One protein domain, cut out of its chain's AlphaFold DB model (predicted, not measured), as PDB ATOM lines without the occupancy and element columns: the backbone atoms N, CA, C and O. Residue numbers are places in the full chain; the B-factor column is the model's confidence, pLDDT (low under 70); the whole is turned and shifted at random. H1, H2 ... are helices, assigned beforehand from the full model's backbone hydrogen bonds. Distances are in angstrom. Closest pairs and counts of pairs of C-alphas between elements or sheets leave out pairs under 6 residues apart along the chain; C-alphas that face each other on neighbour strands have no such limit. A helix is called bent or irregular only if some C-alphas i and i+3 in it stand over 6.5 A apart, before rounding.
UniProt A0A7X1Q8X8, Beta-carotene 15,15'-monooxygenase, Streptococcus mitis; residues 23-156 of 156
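AT A GLANCE: This is residues 23 to 156 of the 156 residues of the protein "Beta-carotene 15,15'-monooxygenase" of Streptococcus mitis (UniProt A0A7X1Q8X8). The model is a long, slender rod in which two long helices, the bent H2 and the kinked H3, run back along each other, with the turn between them at one end of the rod. In the part of the rod away from that turn, H1 packs on both H2a and H3, and the short H4 packs on H1 and H3. The 134 printed residues hold four named helices in the order H1, H2, H3, H4 and no named strand, an all helix class. The whole is loose, with a radius of gyration of the C-alphas of 18.9 A, and spans 66 by 26 by 19 A.

HOW THE PARTS SIT: H3, residues 92 to 133, has a kink of 48 degrees near residue 117. H2, residues 46 to 87, was assigned as one helix by its hydrogen bonds but is bent, with C-alphas 77 and 80 lying 7.7 A apart. Its arms H2a, residues 46 to 77, and H2b, residues 80 to 87, stand at a steep tilt of 69 degrees, only just short of about perpendicular. H2a has a kink of 27 degrees near residue 63. H2a and H3 are near each other, with 15 pairs of C-alphas within 10 A. H2b and H3 are close but not clearly touching; their closest C-alphas, of Tyr 82 and Leu 95, are 7.2 A apart. H1, residues 23 to 42, is the hub, touching three helices. It touches H3 with residues 107 to 126 of H3 alone, at a steep tilt of 52 degrees, the same way; the closest C-alphas, of Thr 32 and Ala 122, are 4.7 A apart. H1 and H2a form a helical hairpin at a shallow tilt of 19 degrees, closest at the C-alphas of Ser 33 and Phe 52, 4.9 A. H4, residues 147 to 155, touches H1 at a shallow tilt of 22 degrees, opposite ways, closest at the C-alphas of Gly 31 and Ser 153, 5.0 A. H4 touches residues 108 to 115 of H3 alone, closest at the C-alphas of Ser 111 and Val 154, 5.0 A. H2a and H4 are apart. Every O i to N i+4 pair is within hydrogen-bond range in H2b and H4; the figures are 15 of 16 in H1, 27 of 28 in H2a and 34 of 38 in H3.

IN THESE COORDINATES: H3 is 52.2 A long, from C-alpha 92 at (-27.171, 19.717, -34.790) to C-alpha 133. H2a measures 45.4 A, H2b 10.7 A, H1 28.5 A and H4 12.3 A. H1 begins at C-alpha 23, (-31.040, 19.095, -9.849), and H4 ends at C-alpha 155, (-19.730, 14.877, -10.957).

THE WHOLE: The C-alphas farthest apart, of Leu 88 and Asp 136, are 66.1 A apart. The printed part has no cut. The link from H3 to H4, residues 134 to 146, is long. Residue 156 alone is under 70 in pLDDT.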
ATOM      1  N   LEU A  23     -32.468  19.392  -9.986       89.94
ATOM      2  CA  LEU A  23     -31.040  19.095  -9.849       89.94
ATOM      3  C   LEU A  23     -30.620  19.042  -8.376       89.94
ATOM      4  O   LEU A  23     -29.800  18.215  -7.990       89.94
ATOM      5  N   PHE A  24     -31.232  19.877  -7.540       90.75
ATOM      6  CA  PHE A  24     -30.971  19.908  -6.112       90.75
ATOM      7  C   PHE A  24     -31.465  18.632  -5.430       90.75
ATOM      8  O   PHE A  24     -30.681  17.956  -4.770       90.75
ATOM      9  N   VAL A  25     -32.721  18.236  -5.652       90.12
ATOM     10  CA  VAL A  25     -33.256  16.977  -5.106       90.12
ATOM     11  C   VAL A  25     -32.461  15.772  -5.616       90.12
ATOM     12  O   VAL A  25     -32.136  14.880  -4.836       90.12
ATOM     13  N   SER A  26     -32.066  15.787  -6.893       90.06
ATOM     14  CA  SER A  26     -31.182  14.777  -7.480       90.06
ATOM     15  C   SER A  26     -29.869  14.658  -6.714       90.06
ATOM     16  O   SER A  26     -29.496  13.568  -6.280       90.06
ATOM     17  N   SER A  27     -29.199  15.789  -6.488       91.31
ATOM     18  CA  SER A  27     -27.926  15.822  -5.769       91.31
ATOM     19  C   SER A  27     -28.051  15.335  -4.323       91.31
ATOM     20  O   SER A  27     -27.139  14.679  -3.831       91.31
ATOM     21  N   LEU A  28     -29.194  15.573  -3.666       91.50
ATOM     22  CA  LEU A  28     -29.451  15.071  -2.315       91.50
ATOM     23  C   LEU A  28     -29.594  13.553  -2.283       91.50
ATOM     24  O   LEU A  28     -28.994  12.898  -1.437       91.50
ATOM     25  N   ILE A  29     -30.360  12.973  -3.206       91.50
ATOM     26  CA  ILE A  29     -30.559  11.518  -3.282       91.50
ATOM     27  C   ILE A  29     -29.233  10.809  -3.587       91.50
ATOM     28  O   ILE A  29     -28.862   9.844  -2.914       91.50
ATOM     29  N   VAL A  30     -28.486  11.306  -4.575       90.81
ATOM     30  CA  VAL A  30     -27.193  10.727  -4.967       90.81
ATOM     31  C   VAL A  30     -26.151  10.923  -3.862       90.81
ATOM     32  O   VAL A  30     -25.484   9.971  -3.468       90.81
ATOM     33  N   GLY A  31     -26.043  12.123  -3.289       90.25
ATOM     34  CA  GLY A  31     -25.088  12.403  -2.221       90.25
ATOM     35  C   GLY A  31     -25.359  11.586  -0.957       90.25
ATOM     36  O   GLY A  31     -24.447  10.954  -0.425       90.25
ATOM     37  N   THR A  32     -26.609  11.545  -0.487       91.06
ATOM     38  CA  THR A  32     -26.976  10.789   0.728       91.06
ATOM     39  C   THR A  32     -26.717   9.296   0.579       91.06
ATOM     40  O   THR A  32     -26.149   8.680   1.483       91.06
ATOM     41  N   SER A  33     -27.065   8.719  -0.573       90.94
ATOM     42  CA  SER A  33     -26.796   7.310  -0.861       90.94
ATOM     43  C   SER A  33     -25.297   7.014  -0.944       90.94
ATOM     44  O   SER A  33     -24.838   6.068  -0.307       90.94
ATOM     45  N   LEU A  34     -24.501   7.845  -1.627       90.50
ATOM     46  CA  LEU A  34     -23.049   7.654  -1.723       90.50
ATOM     47  C   LEU A  34     -22.342   7.760  -0.365       90.50
ATOM     48  O   LEU A  34     -21.470   6.936  -0.068       90.50
ATOM     49  N   PHE A  35     -22.706   8.731   0.480       90.31
ATOM     50  CA  PHE A  35     -22.143   8.847   1.830       90.31
ATOM     51  C   PHE A  35     -22.542   7.669   2.724       90.31
ATOM     52  O   PHE A  35     -21.702   7.139   3.459       90.31
ATOM     53  N   GLY A  36     -23.796   7.222   2.628       87.38
ATOM     54  CA  GLY A  36     -24.300   6.063   3.358       87.38
ATOM     55  C   GLY A  36     -23.629   4.750   2.945       87.38
ATOM     56  O   GLY A  36     -23.168   3.993   3.802       87.38
ATOM     57  N   ILE A  37     -23.472   4.499   1.641       88.25
ATOM     58  CA  ILE A  37     -22.765   3.320   1.106       88.25
ATOM     59  C   ILE A  37     -21.291   3.341   1.529       88.25
ATOM     60  O   ILE A  37     -20.767   2.342   2.023       88.25
ATOM     61  N   ALA A  38     -20.608   4.479   1.394       87.44
ATOM     62  CA  ALA A  38     -19.193   4.573   1.751       87.44
ATOM     63  C   ALA A  38     -18.944   4.398   3.259       87.44
ATOM     64  O   ALA A  38     -17.909   3.870   3.660       87.44
ATOM     65  N   SER A  39     -19.883   4.820   4.106       85.75
ATOM     66  CA  SER A  39     -19.750   4.689   5.561       85.75
ATOM     67  C   SER A  39     -20.116   3.281   6.044       85.75
ATOM     68  O   SER A  39     -19.417   2.712   6.882       85.75
ATOM     69  N   SER A  40     -21.168   2.685   5.478       84.25
ATOM     70  CA  SER A  40     -21.604   1.315   5.800       84.25
ATOM     71  C   SER A  40     -20.600   0.252   5.353       84.25
ATOM     72  O   SER A  40     -20.358  -0.710   6.078       84.25
ATOM     73  N   THR A  41     -19.945   0.444   4.205       82.88
ATOM     74  CA  THR A  41     -18.894  -0.474   3.730       82.88
ATOM     75  C   THR A  41     -17.661  -0.458   4.636       82.88
ATOM     76  O   THR A  41     -17.106  -1.516   4.917       82.88
ATOM     77  N   LYS A  42     -17.267   0.706   5.172       81.38
ATOM     78  CA  LYS A  42     -16.153   0.821   6.134       81.38
ATOM     79  C   LYS A  42     -16.415   0.121   7.468       81.38
ATOM     80  O   LYS A  42     -15.477  -0.352   8.096       81.38
ATOM     81  N   THR A  43     -17.666   0.089   7.908       78.44
ATOM     82  CA  THR A  43     -18.086  -0.517   9.184       78.44
ATOM     83  C   THR A  43     -18.607  -1.947   9.023       78.44
ATOM     84  O   THR A  43     -19.066  -2.536   9.994       78.44
ATOM     85  N   ALA A  44     -18.527  -2.511   7.809       75.50
ATOM     86  CA  ALA A  44     -19.047  -3.832   7.454       75.50
ATOM     87  C   ALA A  44     -20.544  -4.039   7.785       75.50
ATOM     88  O   ALA A  44     -20.993  -5.165   7.995       75.50
ATOM     89  N   ASN A  45     -21.337  -2.962   7.796       79.81
ATOM     90  CA  ASN A  45     -22.776  -3.031   8.036       79.81
ATOM     91  C   ASN A  45     -23.529  -3.293   6.719       79.81
ATOM     92  O   ASN A  45     -23.842  -2.374   5.956       79.81
ATOM     93  N   ILE A  46     -23.803  -4.573   6.452       79.56
ATOM     94  CA  ILE A  46     -24.438  -5.043   5.211       79.56
ATOM     95  C   ILE A  46     -25.873  -4.512   5.086       79.56
ATOM     96  O   ILE A  46     -26.242  -4.021   4.017       79.56
ATOM     97  N   ASN A  47     -26.647  -4.531   6.176       83.44
ATOM     98  CA  ASN A  47     -28.039  -4.070   6.199       83.44
ATOM     99  C   ASN A  47     -28.137  -2.582   5.834       83.44
ATOM    100  O   ASN A  47     -28.893  -2.196   4.943       83.44
ATOM    101  N   ALA A  48     -27.303  -1.746   6.461       80.88
ATOM    102  CA  ALA A  48     -27.242  -0.322   6.149       80.88
ATOM    103  C   ALA A  48     -26.846  -0.078   4.686       80.88
ATOM    104  O   ALA A  48     -27.463   0.739   4.003       80.88
ATOM    105  N   SER A  49     -25.843  -0.806   4.182       85.12
ATOM    106  CA  SER A  49     -25.385  -0.658   2.796       85.12
ATOM    107  C   SER A  49     -26.491  -0.970   1.790       85.12
ATOM    108  O   SER A  49     -26.691  -0.207   0.843       85.12
ATOM    109  N   GLN A  50     -27.261  -2.037   2.021       86.38
ATOM    110  CA  GLN A  50     -28.383  -2.419   1.162       86.38
ATOM    111  C   GLN A  50     -29.483  -1.351   1.131       86.38
ATOM    112  O   GLN A  50     -29.982  -1.035   0.051       86.38
ATOM    113  N   LEU A  51     -29.819  -0.731   2.266       89.00
ATOM    114  CA  LEU A  51     -30.829   0.335   2.311       89.00
ATOM    115  C   LEU A  51     -30.418   1.558   1.480       89.00
ATOM    116  O   LEU A  51     -31.228   2.109   0.731       89.00
ATOM    117  N   PHE A  52     -29.147   1.962   1.546       88.88
ATOM    118  CA  PHE A  52     -28.646   3.059   0.712       88.88
ATOM    119  C   PHE A  52     -28.532   2.676  -0.774       88.88
ATOM    120  O   PHE A  52     -28.748   3.525  -1.639       88.88
ATOM    121  N   GLN A  53     -28.259   1.407  -1.093       89.19
ATOM    122  CA  GLN A  53     -28.310   0.903  -2.471       89.19
ATOM    123  C   GLN A  53     -29.746   0.871  -3.021       89.19
ATOM    124  O   GLN A  53     -29.981   1.206  -4.180       89.19
ATOM    125  N   MET A  54     -30.741   0.538  -2.201       89.94
ATOM    126  CA  MET A  54     -32.143   0.652  -2.611       89.94
ATOM    127  C   MET A  54     -32.522   2.110  -2.880       89.94
ATOM    128  O   MET A  54     -33.170   2.395  -3.889       89.94
ATOM    129  N   LEU A  55     -32.058   3.042  -2.037       89.94
ATOM    130  CA  LEU A  55     -32.279   4.474  -2.237       89.94
ATOM    131  C   LEU A  55     -31.688   4.965  -3.566       89.94
ATOM    132  O   LEU A  55     -32.357   5.717  -4.269       89.94
ATOM    133  N   ILE A  56     -30.482   4.525  -3.951       90.06
ATOM    134  CA  ILE A  56     -29.883   4.953  -5.226       90.06
ATOM    135  C   ILE A  56     -30.573   4.323  -6.440       90.06
ATOM    136  O   ILE A  56     -30.741   4.997  -7.451       90.06
ATOM    137  N   ILE A  57     -31.028   3.070  -6.358       90.19
ATOM    138  CA  ILE A  57     -31.726   2.408  -7.473       90.19
ATOM    139  C   ILE A  57     -33.113   3.030  -7.676       90.19
ATOM    140  O   ILE A  57     -33.466   3.443  -8.782       90.19
ATOM    141  N   PHE A  58     -33.901   3.137  -6.608       89.19
ATOM    142  CA  PHE A  58     -35.248   3.700  -6.681       89.19
ATOM    143  C   PHE A  58     -35.220   5.215  -6.932       89.19
ATOM    144  O   PHE A  58     -35.914   5.742  -7.805       89.19
ATOM    145  N   GLY A  59     -34.353   5.931  -6.220       87.88
ATOM    146  CA  GLY A  59     -34.138   7.359  -6.421       87.88
ATOM    147  C   GLY A  59     -33.567   7.663  -7.806       87.88
ATOM    148  O   GLY A  59     -34.056   8.547  -8.499       87.88
ATOM    149  N   GLY A  60     -32.594   6.884  -8.272       87.75
ATOM    150  CA  GLY A  60     -31.979   7.060  -9.588       87.75
ATOM    151  C   GLY A  60     -32.951   6.816 -10.742       87.75
ATOM    152  O   GLY A  60     -33.005   7.607 -11.683       87.75
ATOM    153  N   THR A  61     -33.773   5.766 -10.667       87.75
ATOM    154  CA  THR A  61     -34.791   5.482 -11.697       87.75
ATOM    155  C   THR A  61     -35.867   6.566 -11.758       87.75
ATOM    156  O   THR A  61     -36.221   7.017 -12.846       87.75
ATOM    157  N   THR A  62     -36.348   7.051 -10.610       88.38
ATOM    158  CA  THR A  62     -37.326   8.153 -10.568       88.38
ATOM    159  C   THR A  62     -36.734   9.459 -11.107       88.38
ATOM    160  O   THR A  62     -37.369  10.142 -11.917       88.38
ATOM    161  N   LEU A  63     -35.486   9.769 -10.752       87.94
ATOM    162  CA  LEU A  63     -34.752  10.919 -11.281       87.94
ATOM    163  C   LEU A  63     -34.546  10.838 -12.791       87.94
ATOM    164  O   LEU A  63     -34.735  11.842 -13.474       87.94
ATOM    165  N   PHE A  64     -34.230   9.660 -13.334       86.81
ATOM    166  CA  PHE A  64     -34.073   9.474 -14.776       86.81
ATOM    167  C   PHE A  64     -35.327   9.908 -15.551       86.81
ATOM    168  O   PHE A  64     -35.231  10.637 -16.546       86.81
ATOM    169  N   PHE A  65     -36.517   9.537 -15.070       86.31
ATOM    170  CA  PHE A  65     -37.775   9.960 -15.690       86.31
ATOM    171  C   PHE A  65     -38.031  11.463 -15.538       86.31
ATOM    172  O   PHE A  65     -38.425  12.121 -16.506       86.31
ATOM    173  N   LEU A  66     -37.768  12.032 -14.357       86.25
ATOM    174  CA  LEU A  66     -37.965  13.462 -14.106       86.25
ATOM    175  C   LEU A  66     -37.021  14.335 -14.942       86.25
ATOM    176  O   LEU A  66     -37.462  15.308 -15.557       86.25
ATOM    177  N   ILE A  67     -35.743  13.963 -15.022       85.00
ATOM    178  CA  ILE A  67     -34.734  14.646 -15.838       85.00
ATOM    179  C   ILE A  67     -35.110  14.551 -17.318       85.00
ATOM    180  O   ILE A  67     -35.067  15.559 -18.022       85.00
ATOM    181  N   SER A  68     -35.578  13.389 -17.783       84.44
ATOM    182  CA  SER A  68     -36.038  13.210 -19.168       84.44
ATOM    183  C   SER A  68     -37.202  14.136 -19.540       84.44
ATOM    184  O   SER A  68     -37.312  14.582 -20.686       84.44
ATOM    185  N   ASN A  69     -38.095  14.429 -18.594       84.00
ATOM    186  CA  ASN A  69     -39.171  15.395 -18.801       84.00
ATOM    187  C   ASN A  69     -38.646  16.841 -18.776       84.00
ATOM    188  O   ASN A  69     -39.026  17.668 -19.602       84.00
ATOM    189  N   ASN A  70     -37.721  17.135 -17.865       82.00
ATOM    190  CA  ASN A  70     -37.145  18.465 -17.711       82.00
ATOM    191  C   ASN A  70     -36.299  18.885 -18.925       82.00
ATOM    192  O   ASN A  70     -36.415  20.013 -19.395       82.00
ATOM    193  N   ILE A  71     -35.526  17.959 -19.502       81.94
ATOM    194  CA  ILE A  71     -34.775  18.191 -20.744       81.94
ATOM    195  C   ILE A  71     -35.723  18.544 -21.896       81.94
ATOM    196  O   ILE A  71     -35.433  19.461 -22.661       81.94
ATOM    197  N   ARG A  72     -36.873  17.864 -22.015       83.38
ATOM    198  CA  ARG A  72     -37.882  18.198 -23.036       83.38
ATOM    199  C   ARG A  72     -38.418  19.614 -22.856       83.38
ATOM    200  O   ARG A  72     -38.433  20.378 -23.815       83.38
ATOM    201  N   LEU A  73     -38.756  19.981 -21.622       83.31
ATOM    202  CA  LEU A  73     -39.216  21.325 -21.279       83.31
ATOM    203  C   LEU A  73     -38.156  22.387 -21.622       83.31
ATOM    204  O   LEU A  73     -38.475  23.398 -22.246       83.31
ATOM    205  N   LEU A  74     -36.887  22.149 -21.279       80.75
ATOM    206  CA  LEU A  74     -35.776  23.037 -21.638       80.75
ATOM    207  C   LEU A  74     -35.650  23.212 -23.157       80.75
ATOM    208  O   LEU A  74     -35.534  24.340 -23.633       80.75
ATOM    209  N   ILE A  75     -35.704  22.120 -23.924       82.38
ATOM    210  CA  ILE A  75     -35.642  22.173 -25.392       82.38
ATOM    211  C   ILE A  75     -36.791  23.018 -25.951       82.38
ATOM    212  O   ILE A  75     -36.564  23.813 -26.864       82.38
ATOM    213  N   ASP A  76     -37.994  22.893 -25.391       84.69
ATOM    214  CA  ASP A  76     -39.145  23.692 -25.808       84.69
ATOM    215  C   ASP A  76     -38.968  25.185 -25.488       84.69
ATOM    216  O   ASP A  76     -39.276  26.026 -26.338       84.69
ATOM    217  N   ILE A  77     -38.400  25.529 -24.325       83.88
ATOM    218  CA  ILE A  77     -38.078  26.921 -23.957       83.88
ATOM    219  C   ILE A  77     -37.083  27.535 -24.948       83.88
ATOM    220  O   ILE A  77     -37.275  28.663 -25.403       83.88
ATOM    221  N   PHE A  78     -36.030  26.799 -25.297       82.62
ATOM    222  CA  PHE A  78     -34.950  27.294 -26.153       82.62
ATOM    223  C   PHE A  78     -35.194  27.096 -27.654       82.62
ATOM    224  O   PHE A  78     -34.368  27.487 -28.480       82.62
ATOM    225  N   LYS A  79     -36.334  26.515 -28.040       85.00
ATOM    226  CA  LYS A  79     -36.639  26.122 -29.422       85.00
ATOM    227  C   LYS A  79     -36.436  27.250 -30.434       85.00
ATOM    228  O   LYS A  79     -35.887  27.006 -31.505       85.00
ATOM    229  N   LYS A  80     -36.856  28.474 -30.099       84.50
ATOM    230  CA  LYS A  80     -36.726  29.647 -30.982       84.50
ATOM    231  C   LYS A  80     -35.262  30.023 -31.221       84.50
ATOM    232  O   LYS A  80     -34.869  30.236 -32.365       84.50
ATOM    233  N   ASP A  81     -34.455  30.026 -30.163       82.12
ATOM    234  CA  ASP A  81     -33.027  30.346 -30.240       82.12
ATOM    235  C   ASP A  81     -32.272  29.266 -31.027       82.12
ATOM    236  O   ASP A  81     -31.441  29.564 -31.882       82.12
ATOM    237  N   TYR A  82     -32.623  27.993 -30.819       82.56
ATOM    238  CA  TYR A  82     -32.024  26.878 -31.553       82.56
ATOM    239  C   TYR A  82     -32.389  26.870 -33.036       82.56
ATOM    240  O   TYR A  82     -31.536  26.566 -33.870       82.56
ATOM    241  N   GLN A  83     -33.629  27.224 -33.383       85.25
ATOM    242  CA  GLN A  83     -34.045  27.380 -34.777       85.25
ATOM    243  C   GLN A  83     -33.280  28.515 -35.460       85.25
ATOM    244  O   GLN A  83     -32.785  28.328 -36.570       85.25
ATOM    245  N   LEU A  84     -33.120  29.656 -34.784       85.38
ATOM    246  CA  LEU A  84     -32.320  30.767 -35.293       85.38
ATOM    247  C   LEU A  84     -30.873  30.333 -35.561       85.38
ATOM    248  O   LEU A  84     -30.308  30.651 -36.603       85.38
ATOM    249  N   TRP A  85     -30.276  29.560 -34.658       84.38
ATOM    250  CA  TRP A  85     -28.901  29.088 -34.820       84.38
ATOM    251  C   TRP A  85     -28.744  28.041 -35.906       84.38
ATOM    252  O   TRP A  85     -27.743  28.063 -36.617       84.38
ATOM    253  N   ALA A  86     -29.741  27.179 -36.091       85.94
ATOM    254  CA  ALA A  86     -29.777  26.270 -37.226       85.94
ATOM    255  C   ALA A  86     -29.830  27.040 -38.561       85.94
ATOM    256  O   ALA A  86     -29.100  26.692 -39.486       85.94
ATOM    257  N   ILE A  87     -30.618  28.122 -38.644       88.50
ATOM    258  CA  ILE A  87     -30.679  28.997 -39.831       88.50
ATOM    259  C   ILE A  87     -29.332  29.692 -40.078       88.50
ATOM    260  O   ILE A  87     -28.902  29.817 -41.222       88.50
ATOM    261  N   LEU A  88     -28.630  30.091 -39.015       86.75
ATOM    262  CA  LEU A  88     -27.292  30.694 -39.081       86.75
ATOM    263  C   LEU A  88     -26.167  29.681 -39.385       86.75
ATOM    264  O   LEU A  88     -24.995  30.052 -39.379       86.75
ATOM    265  N   GLY A  89     -26.502  28.415 -39.656       88.38
ATOM    266  CA  GLY A  89     -25.551  27.384 -40.071       88.38
ATOM    267  C   GLY A  89     -24.952  26.551 -38.934       88.38
ATOM    268  O   GLY A  89     -23.988  25.820 -39.163       88.38
ATOM    269  N   ALA A  90     -25.490  26.622 -37.712       85.56
ATOM    270  CA  ALA A  90     -25.041  25.763 -36.620       85.56
ATOM    271  C   ALA A  90     -25.446  24.303 -36.864       85.56
ATOM    272  O   ALA A  90     -26.602  23.984 -37.153       85.56
ATOM    273  N   SER A  91     -24.496  23.385 -36.689       86.44
ATOM    274  CA  SER A  91     -24.777  21.953 -36.808       86.44
ATOM    275  C   SER A  91     -25.572  21.424 -35.608       86.44
ATOM    276  O   SER A  91     -25.440  21.894 -34.475       86.44
ATOM    277  N   ARG A  92     -26.369  20.374 -35.837       82.69
ATOM    278  CA  ARG A  92     -27.171  19.717 -34.790       82.69
ATOM    279  C   ARG A  92     -26.319  19.202 -33.622       82.69
ATOM    280  O   ARG A  92     -26.755  19.263 -32.476       82.69
ATOM    281  N   THR A  93     -25.108  18.727 -33.907       84.06
ATOM    282  CA  THR A  93     -24.150  18.237 -32.904       84.06
ATOM    283  C   THR A  93     -23.556  19.370 -32.068       84.06
ATOM    284  O   THR A  93     -23.372  19.219 -30.862       84.06
ATOM    285  N   GLN A  94     -23.297  20.532 -32.674       83.06
ATOM    286  CA  GLN A  94     -22.861  21.724 -31.942       83.06
ATOM    287  C   GLN A  94     -23.952  22.230 -30.999       83.06
ATOM    288  O   GLN A  94     -23.646  22.571 -29.859       83.06
ATOM    289  N   LEU A  95     -25.210  22.226 -31.448       82.81
ATOM    290  CA  LEU A  95     -26.370  22.568 -30.625       82.81
ATOM    291  C   LEU A  95     -26.530  21.601 -29.447       82.81
ATOM    292  O   LEU A  95     -26.634  22.054 -28.314       82.81
ATOM    293  N   SER A  96     -26.480  20.283 -29.669       83.69
ATOM    294  CA  SER A  96     -26.612  19.318 -28.566       83.69
ATOM    295  C   SER A  96     -25.499  19.462 -27.528       83.69
ATOM    296  O   SER A  96     -25.782  19.453 -26.334       83.69
ATOM    297  N   LEU A  97     -24.253  19.653 -27.979       85.69
ATOM    298  CA  LEU A  97     -23.092  19.845 -27.106       85.69
ATOM    299  C   LEU A  97     -23.191  21.142 -26.287       85.69
ATOM    300  O   LEU A  97     -22.714  21.221 -25.154       85.69
ATOM    301  N   LEU A  98     -23.817  22.164 -26.863       85.69
ATOM    302  CA  LEU A  98     -24.063  23.440 -26.216       85.69
ATOM    303  C   LEU A  98     -25.089  23.294 -25.084       85.69
ATOM    304  O   LEU A  98     -24.789  23.671 -23.953       85.69
ATOM    305  N   VAL A  99     -26.239  22.662 -25.352       82.62
ATOM    306  CA  VAL A  99     -27.278  22.418 -24.333       82.62
ATOM    307  C   VAL A  99     -26.757  21.521 -23.215       82.62
ATOM    308  O   VAL A  99     -26.914  21.850 -22.040       82.62
ATOM    309  N   SER A 100     -26.102  20.409 -23.562       84.25
ATOM    310  CA  SER A 100     -25.567  19.478 -22.566       84.25
ATOM    311  C   SER A 100     -24.494  20.137 -21.704       84.25
ATOM    312  O   SER A 100     -24.455  19.909 -20.501       84.25
ATOM    313  N   GLY A 101     -23.651  20.993 -22.293       87.19
ATOM    314  CA  GLY A 101     -22.636  21.742 -21.557       87.19
ATOM    315  C   GLY A 101     -23.236  22.729 -20.557       87.19
ATOM    316  O   GLY A 101     -22.764  22.821 -19.428       87.19
ATOM    317  N   GLN A 102     -24.298  23.440 -20.936       86.94
ATOM    318  CA  GLN A 102     -24.998  24.356 -20.030       86.94
ATOM    319  C   GLN A 102     -25.726  23.614 -18.906       86.94
ATOM    320  O   GLN A 102     -25.641  24.024 -17.749       86.94
ATOM    321  N   PHE A 103     -26.383  22.500 -19.240       86.94
ATOM    322  CA  PHE A 103     -27.034  21.632 -18.263       86.94
ATOM    323  C   PHE A 103     -26.019  21.076 -17.262       86.94
ATOM    324  O   PHE A 103     -26.242  21.147 -16.058       86.94
ATOM    325  N   TYR A 104     -24.872  20.602 -17.751       88.38
ATOM    326  CA  TYR A 104     -23.788  20.092 -16.916       88.38
ATOM    327  C   TYR A 104     -23.212  21.166 -15.987       88.38
ATOM    328  O   TYR A 104     -23.051  20.916 -14.798       88.38
ATOM    329  N   LEU A 105     -22.955  22.381 -16.488       89.12
ATOM    330  CA  LEU A 105     -22.502  23.489 -15.639       89.12
ATOM    331  C   LEU A 105     -23.497  23.776 -14.514       89.12
ATOM    332  O   LEU A 105     -23.092  23.980 -13.371       89.12
ATOM    333  N   MET A 106     -24.793  23.765 -14.829       88.69
ATOM    334  CA  MET A 106     -25.828  23.967 -13.826       88.69
ATOM    335  C   MET A 106     -25.862  22.827 -12.806       88.69
ATOM    336  O   MET A 106     -25.928  23.083 -11.604       88.69
ATOM    337  N   ALA A 107     -25.761  21.584 -13.279       89.56
ATOM    338  CA  ALA A 107     -25.704  20.401 -12.436       89.56
ATOM    339  C   ALA A 107     -24.522  20.467 -11.464       89.56
ATOM    340  O   ALA A 107     -24.748  20.317 -10.272       89.56
ATOM    341  N   VAL A 108     -23.312  20.810 -11.927       91.19
ATOM    342  CA  VAL A 108     -22.112  20.921 -11.075       91.19
ATOM    343  C   VAL A 108     -22.254  22.003 -10.000       91.19
ATOM    344  O   VAL A 108     -21.858  21.803  -8.849       91.19
ATOM    345  N   ILE A 109     -22.825  23.163 -10.340       90.62
ATOM    346  CA  ILE A 109     -23.035  24.247  -9.365       90.62
ATOM    347  C   ILE A 109     -24.001  23.788  -8.269       90.62
ATOM    348  O   ILE A 109     -23.738  23.974  -7.080       90.62
ATOM    349  N   VAL A 110     -25.117  23.180  -8.670       91.88
ATOM    350  CA  VAL A 110     -26.155  22.736  -7.738       91.88
ATOM    351  C   VAL A 110     -25.678  21.535  -6.917       91.88
ATOM    352  O   VAL A 110     -25.883  21.520  -5.705       91.88
ATOM    353  N   SER A 111     -24.990  20.573  -7.535       91.56
ATOM    354  CA  SER A 111     -24.469  19.373  -6.874       91.56
ATOM    355  C   SER A 111     -23.383  19.697  -5.856       91.56
ATOM    356  O   SER A 111     -23.319  19.053  -4.812       91.56
ATOM    357  N   SER A 112     -22.585  20.743  -6.087       90.69
ATOM    358  CA  SER A 112     -21.605  21.228  -5.107       90.69
ATOM    359  C   SER A 112     -22.280  21.658  -3.800       90.69
ATOM    360  O   SER A 112     -21.857  21.255  -2.717       90.69
ATOM    361  N   ILE A 113     -23.373  22.425  -3.892       91.62
ATOM    362  CA  ILE A 113     -24.159  22.854  -2.723       91.62
ATOM    363  C   ILE A 113     -24.893  21.656  -2.110       91.62
ATOM    364  O   ILE A 113     -24.875  21.455  -0.894       91.62
ATOM    365  N   GLY A 114     -25.513  20.835  -2.956       91.56
ATOM    366  CA  GLY A 114     -26.256  19.651  -2.543       91.56
ATOM    367  C   GLY A 114     -25.394  18.624  -1.819       91.56
ATOM    368  O   GLY A 114     -25.855  18.028  -0.853       91.56
ATOM    369  N   THR A 115     -24.129  18.462  -2.204       90.50
ATOM    370  CA  THR A 115     -23.185  17.532  -1.565       90.50
ATOM    371  C   THR A 115     -22.942  17.892  -0.099       90.50
ATOM    372  O   THR A 115     -22.954  17.011   0.759       90.50
ATOM    373  N   ILE A 116     -22.787  19.184   0.213       89.62
ATOM    374  CA  ILE A 116     -22.595  19.651   1.595       89.62
ATOM    375  C   ILE A 116     -23.820  19.293   2.443       89.62
ATOM    376  O   ILE A 116     -23.688  18.734   3.531       89.62
ATOM    377  N   LEU A 117     -25.020  19.565   1.924       90.81
ATOM    378  CA  LEU A 117     -26.258  19.257   2.636       90.81
ATOM    379  C   LEU A 117     -26.517  17.745   2.729       90.81
ATOM    380  O   LEU A 117     -27.027  17.264   3.738       90.81
ATOM    381  N   SER A 118     -26.113  16.987   1.710       90.88
ATOM    382  CA  SER A 118     -26.256  15.529   1.655       90.88
ATOM    383  C   SER A 118     -25.505  14.824   2.772       90.88
ATOM    384  O   SER A 118     -25.988  13.817   3.279       90.88
ATOM    385  N   PHE A 119     -24.346  15.347   3.179       88.12
ATOM    386  CA  PHE A 119     -23.597  14.793   4.304       88.12
ATOM    387  C   PHE A 119     -24.410  14.855   5.607       88.12
ATOM    388  O   PHE A 119     -24.535  13.855   6.310       88.12
ATOM    389  N   ILE A 120     -25.034  16.004   5.885       88.06
ATOM    390  CA  ILE A 120     -25.909  16.194   7.055       88.06
ATOM    391  C   ILE A 120     -27.146  15.295   6.936       88.06
ATOM    392  O   ILE A 120     -27.566  14.642   7.893       88.06
ATOM    393  N   MET A 121     -27.727  15.245   5.739       88.94
ATOM    394  CA  MET A 121     -28.939  14.486   5.475       88.94
ATOM    395  C   MET A 121     -28.716  12.972   5.584       88.94
ATOM    396  O   MET A 121     -29.622  12.269   6.010       88.94
ATOM    397  N   ALA A 122     -27.523  12.465   5.260       88.62
ATOM    398  CA  ALA A 122     -27.193  11.046   5.380       88.62
ATOM    399  C   ALA A 122     -27.241  10.566   6.839       88.62
ATOM    400  O   ALA A 122     -27.802   9.507   7.110       88.62
ATOM    401  N   ASP A 123     -26.714  11.360   7.777       88.75
ATOM    402  CA  ASP A 123     -26.777  11.058   9.215       88.75
ATOM    403  C   ASP A 123     -28.222  11.107   9.734       88.75
ATOM    404  O   ASP A 123     -28.686  10.181  10.401       88.75
ATOM    405  N   SER A 124     -28.967  12.150   9.356       88.50
ATOM    406  CA  SER A 124     -30.381  12.297   9.722       88.50
ATOM    407  C   SER A 124     -31.240  11.146   9.185       88.50
ATOM    408  O   SER A 124     -32.025  10.546   9.921       88.50
ATOM    409  N   TYR A 125     -31.050  10.783   7.914       89.00
ATOM    410  CA  TYR A 125     -31.753   9.677   7.272       89.00
ATOM    411  C   TYR A 125     -31.412   8.331   7.918       89.00
ATOM    412  O   TYR A 125     -32.307   7.521   8.150       89.00
ATOM    413  N   TYR A 126     -30.145   8.103   8.278       87.56
ATOM    414  CA  TYR A 126     -29.750   6.881   8.974       87.56
ATOM    415  C   TYR A 126     -30.417   6.758  10.348       87.56
ATOM    416  O   TYR A 126     -30.993   5.720  10.661       87.56
ATOM    417  N   LYS A 127     -30.421   7.835  11.142       88.44
ATOM    418  CA  LYS A 127     -31.113   7.876  12.443       88.44
ATOM    419  C   LYS A 127     -32.619   7.678  12.304       88.44
ATOM    420  O   LYS A 127     -33.231   7.008  13.130       88.44
ATOM    421  N   PHE A 128     -33.220   8.230  11.252       88.62
ATOM    422  CA  PHE A 128     -34.625   7.993  10.937       88.62
ATOM    423  C   PHE A 128     -34.903   6.506  10.672       88.62
ATOM    424  O   PHE A 128     -35.826   5.950  11.262       88.62
ATOM    425  N   LEU A 129     -34.077   5.842   9.857       86.25
ATOM    426  CA  LEU A 129     -34.192   4.400   9.615       86.25
ATOM    427  C   LEU A 129     -33.973   3.581  10.894       86.25
ATOM    428  O   LEU A 129     -34.718   2.640  11.153       86.25
ATOM    429  N   GLN A 130     -32.999   3.969  11.716       87.12
ATOM    430  CA  GLN A 130     -32.707   3.316  12.991       87.12
ATOM    431  C   GLN A 130     -33.879   3.425  13.979       87.12
ATOM    432  O   GLN A 130     -34.170   2.473  14.697       87.12
ATOM    433  N   ASN A 131     -34.601   4.550  13.986       88.62
ATOM    434  CA  ASN A 131     -35.811   4.711  14.796       88.62
ATOM    435  C   ASN A 131     -36.977   3.827  14.321       88.62
ATOM    436  O   ASN A 131     -37.832   3.484  15.131       88.62
ATOM    437  N   LEU A 132     -37.031   3.477  13.032       85.69
ATOM    438  CA  LEU A 132     -38.088   2.631  12.469       85.69
ATOM    439  C   LEU A 132     -37.811   1.133  12.645       85.69
ATOM    440  O   LEU A 132     -38.730   0.376  12.941       85.69
ATOM    441  N   LEU A 133     -36.565   0.713  12.425       84.06
ATOM    442  CA  LEU A 133     -36.158  -0.698  12.408       84.06
ATOM    443  C   LEU A 133     -35.579  -1.171  13.749       84.06
ATOM    444  O   LEU A 133     -35.485  -2.370  13.987       84.06
ATOM    445  N   GLY A 134     -35.220  -0.240  14.633       79.94
ATOM    446  CA  GLY A 134     -34.555  -0.536  15.896       79.94
ATOM    447  C   GLY A 134     -33.035  -0.650  15.755       79.94
ATOM    448  O   GLY A 134     -32.481  -0.837  14.670       79.94
ATOM    449  N   ARG A 135     -32.339  -0.520  16.890       79.62
ATOM    450  CA  ARG A 135     -30.865  -0.556  16.947       79.62
ATOM    451  C   ARG A 135     -30.279  -1.959  16.796       79.62
ATOM    452  O   ARG A 135     -29.091  -2.075  16.511       79.62
ATOM    453  N   ASP A 136     -31.106  -2.985  16.971       75.00
ATOM    454  CA  ASP A 136     -30.704  -4.387  16.833       75.00
ATOM    455  C   ASP A 136     -30.426  -4.739  15.363       75.00
ATOM    456  O   ASP A 136     -29.451  -5.422  15.059       75.00
ATOM    457  N   GLU A 137     -31.232  -4.200  14.442       76.12
ATOM    458  CA  GLU A 137     -31.098  -4.406  12.992       76.12
ATOM    459  C   GLU A 137     -30.157  -3.385  12.325       76.12
ATOM    460  O   GLU A 137     -29.526  -3.674  11.301       76.12
ATOM    461  N   LEU A 138     -30.056  -2.178  12.899       80.75
ATOM    462  CA  LEU A 138     -29.207  -1.081  12.425       80.75
ATOM    463  C   LEU A 138     -28.313  -0.551  13.561       80.75
ATOM    464  O   LEU A 138     -28.699   0.389  14.267       80.75
ATOM    465  N   PRO A 139     -27.097  -1.108  13.735       78.31
ATOM    466  CA  PRO A 139     -26.150  -0.620  14.735       78.31
ATOM    467  C   PRO A 139     -25.662   0.796  14.409       78.31
ATOM    468  O   PRO A 139     -25.778   1.268  13.276       78.31
ATOM    469  N   ASP A 140     -25.102   1.490  15.396       81.00
ATOM    470  CA  ASP A 140     -24.671   2.880  15.231       81.00
ATOM    471  C   ASP A 140     -23.632   3.026  14.105       81.00
ATOM    472  O   ASP A 140     -22.601   2.350  14.076       81.00
ATOM    473  N   LEU A 141     -23.913   3.932  13.165       81.75
ATOM    474  CA  LEU A 141     -23.069   4.216  12.009       81.75
ATOM    475  C   LEU A 141     -22.581   5.658  12.076       81.75
ATOM    476  O   LEU A 141     -23.377   6.594  12.103       81.75
ATOM    477  N   VAL A 142     -21.264   5.844  12.028       82.56
ATOM    478  CA  VAL A 142     -20.671   7.175  11.877       82.56
ATOM    479  C   VAL A 142     -20.538   7.477  10.389       82.56
ATOM    480  O   VAL A 142     -19.777   6.817   9.678       82.56
ATOM    481  N   ILE A 143     -21.270   8.484   9.910       84.19
ATOM    482  CA  ILE A 143     -21.152   8.941   8.525       84.19
ATOM    483  C   ILE A 143     -19.805   9.644   8.346       84.19
ATOM    484  O   ILE A 143     -19.505  10.637   9.006       84.19
ATOM    485  N   THR A 144     -18.980   9.127   7.436       82.06
ATOM    486  CA  THR A 144     -17.666   9.700   7.122       82.06
ATOM    487  C   THR A 144     -17.660  10.297   5.725       82.06
ATOM    488  O   THR A 144     -18.105   9.678   4.759       82.06
ATOM    489  N   ALA A 145     -17.103  11.498   5.602       75.88
ATOM    490  CA  ALA A 145     -16.870  12.114   4.309       75.88
ATOM    491  C   ALA A 145     -15.586  11.531   3.695       75.88
ATOM    492  O   ALA A 145     -14.490  11.719   4.220       75.88
ATOM    493  N   ASN A 146     -15.718  10.795   2.591       82.31
ATOM    494  CA  ASN A 146     -14.585  10.370   1.770       82.31
ATOM    495  C   ASN A 146     -14.463  11.305   0.559       82.31
ATOM    496  O   ASN A 146     -15.471  11.637  -0.064       82.31
ATOM    497  N   ILE A 147     -13.235  11.675   0.188       82.44
ATOM    498  CA  ILE A 147     -12.927  12.468  -1.012       82.44
ATOM    499  C   ILE A 147     -13.549  11.834  -2.261       82.44
ATOM    500  O   ILE A 147     -14.102  12.542  -3.096       82.44
ATOM    501  N   GLN A 148     -13.524  10.501  -2.366       84.50
ATOM    502  CA  GLN A 148     -14.151   9.791  -3.484       84.50
ATOM    503  C   GLN A 148     -15.667   9.999  -3.527       84.50
ATOM    504  O   GLN A 148     -16.208  10.287  -4.589       84.50
ATOM    505  N   SER A 149     -16.348   9.907  -2.381       81.69
ATOM    506  CA  SER A 149     -17.796  10.125  -2.290       81.69
ATOM    507  C   SER A 149     -18.173  11.561  -2.637       81.69
ATOM    508  O   SER A 149     -19.157  11.761  -3.334       81.69
ATOM    509  N   ILE A 150     -17.364  12.538  -2.208       85.25
ATOM    510  CA  ILE A 150     -17.554  13.959  -2.529       85.25
ATOM    511  C   ILE A 150     -17.372  14.207  -4.030       85.25
ATOM    512  O   ILE A 150     -18.176  14.894  -4.649       85.25
ATOM    513  N   LEU A 151     -16.315  13.661  -4.635       86.00
ATOM    514  CA  LEU A 151     -16.078  13.837  -6.068       86.00
ATOM    515  C   LEU A 151     -17.193  13.188  -6.889       86.00
ATOM    516  O   LEU A 151     -17.726  13.811  -7.803       86.00
ATOM    517  N   LEU A 152     -17.581  11.962  -6.536       85.88
ATOM    518  CA  LEU A 152     -18.654  11.252  -7.222       85.88
ATOM    519  C   LEU A 152     -19.990  11.981  -7.080       85.88
ATOM    520  O   LEU A 152     -20.690  12.110  -8.072       85.88
ATOM    521  N   SER A 153     -20.327  12.518  -5.906       83.12
ATOM    522  CA  SER A 153     -21.594  13.234  -5.718       83.12
ATOM    523  C   SER A 153     -21.665  14.575  -6.450       83.12
ATOM    524  O   SER A 153     -22.760  15.071  -6.699       83.12
ATOM    525  N   VAL A 154     -20.521  15.188  -6.769       84.12
ATOM    526  CA  VAL A 154     -20.475  16.447  -7.527       84.12
ATOM    527  C   VAL A 154     -20.538  16.201  -9.035       84.12
ATOM    528  O   VAL A 154     -21.155  16.994  -9.749       84.12
ATOM    529  N   PHE A 155     -19.895  15.135  -9.522       83.00
ATOM    530  CA  PHE A 155     -19.730  14.877 -10.957       83.00
ATOM    531  C   PHE A 155     -20.752  13.908 -11.572       83.00
ATOM    532  O   PHE A 155     -20.819  13.837 -12.802       83.00
ATOM    533  N   ILE A 156     -21.518  13.179 -10.754       69.06
ATOM    534  CA  ILE A 156     -22.635  12.307 -11.169       69.06
ATOM    535  C   ILE A 156     -23.953  13.064 -11.033       69.06
ATOM    536  O   ILE A 156     -24.748  13.008 -11.997       69.06
TER     537      ILE A 156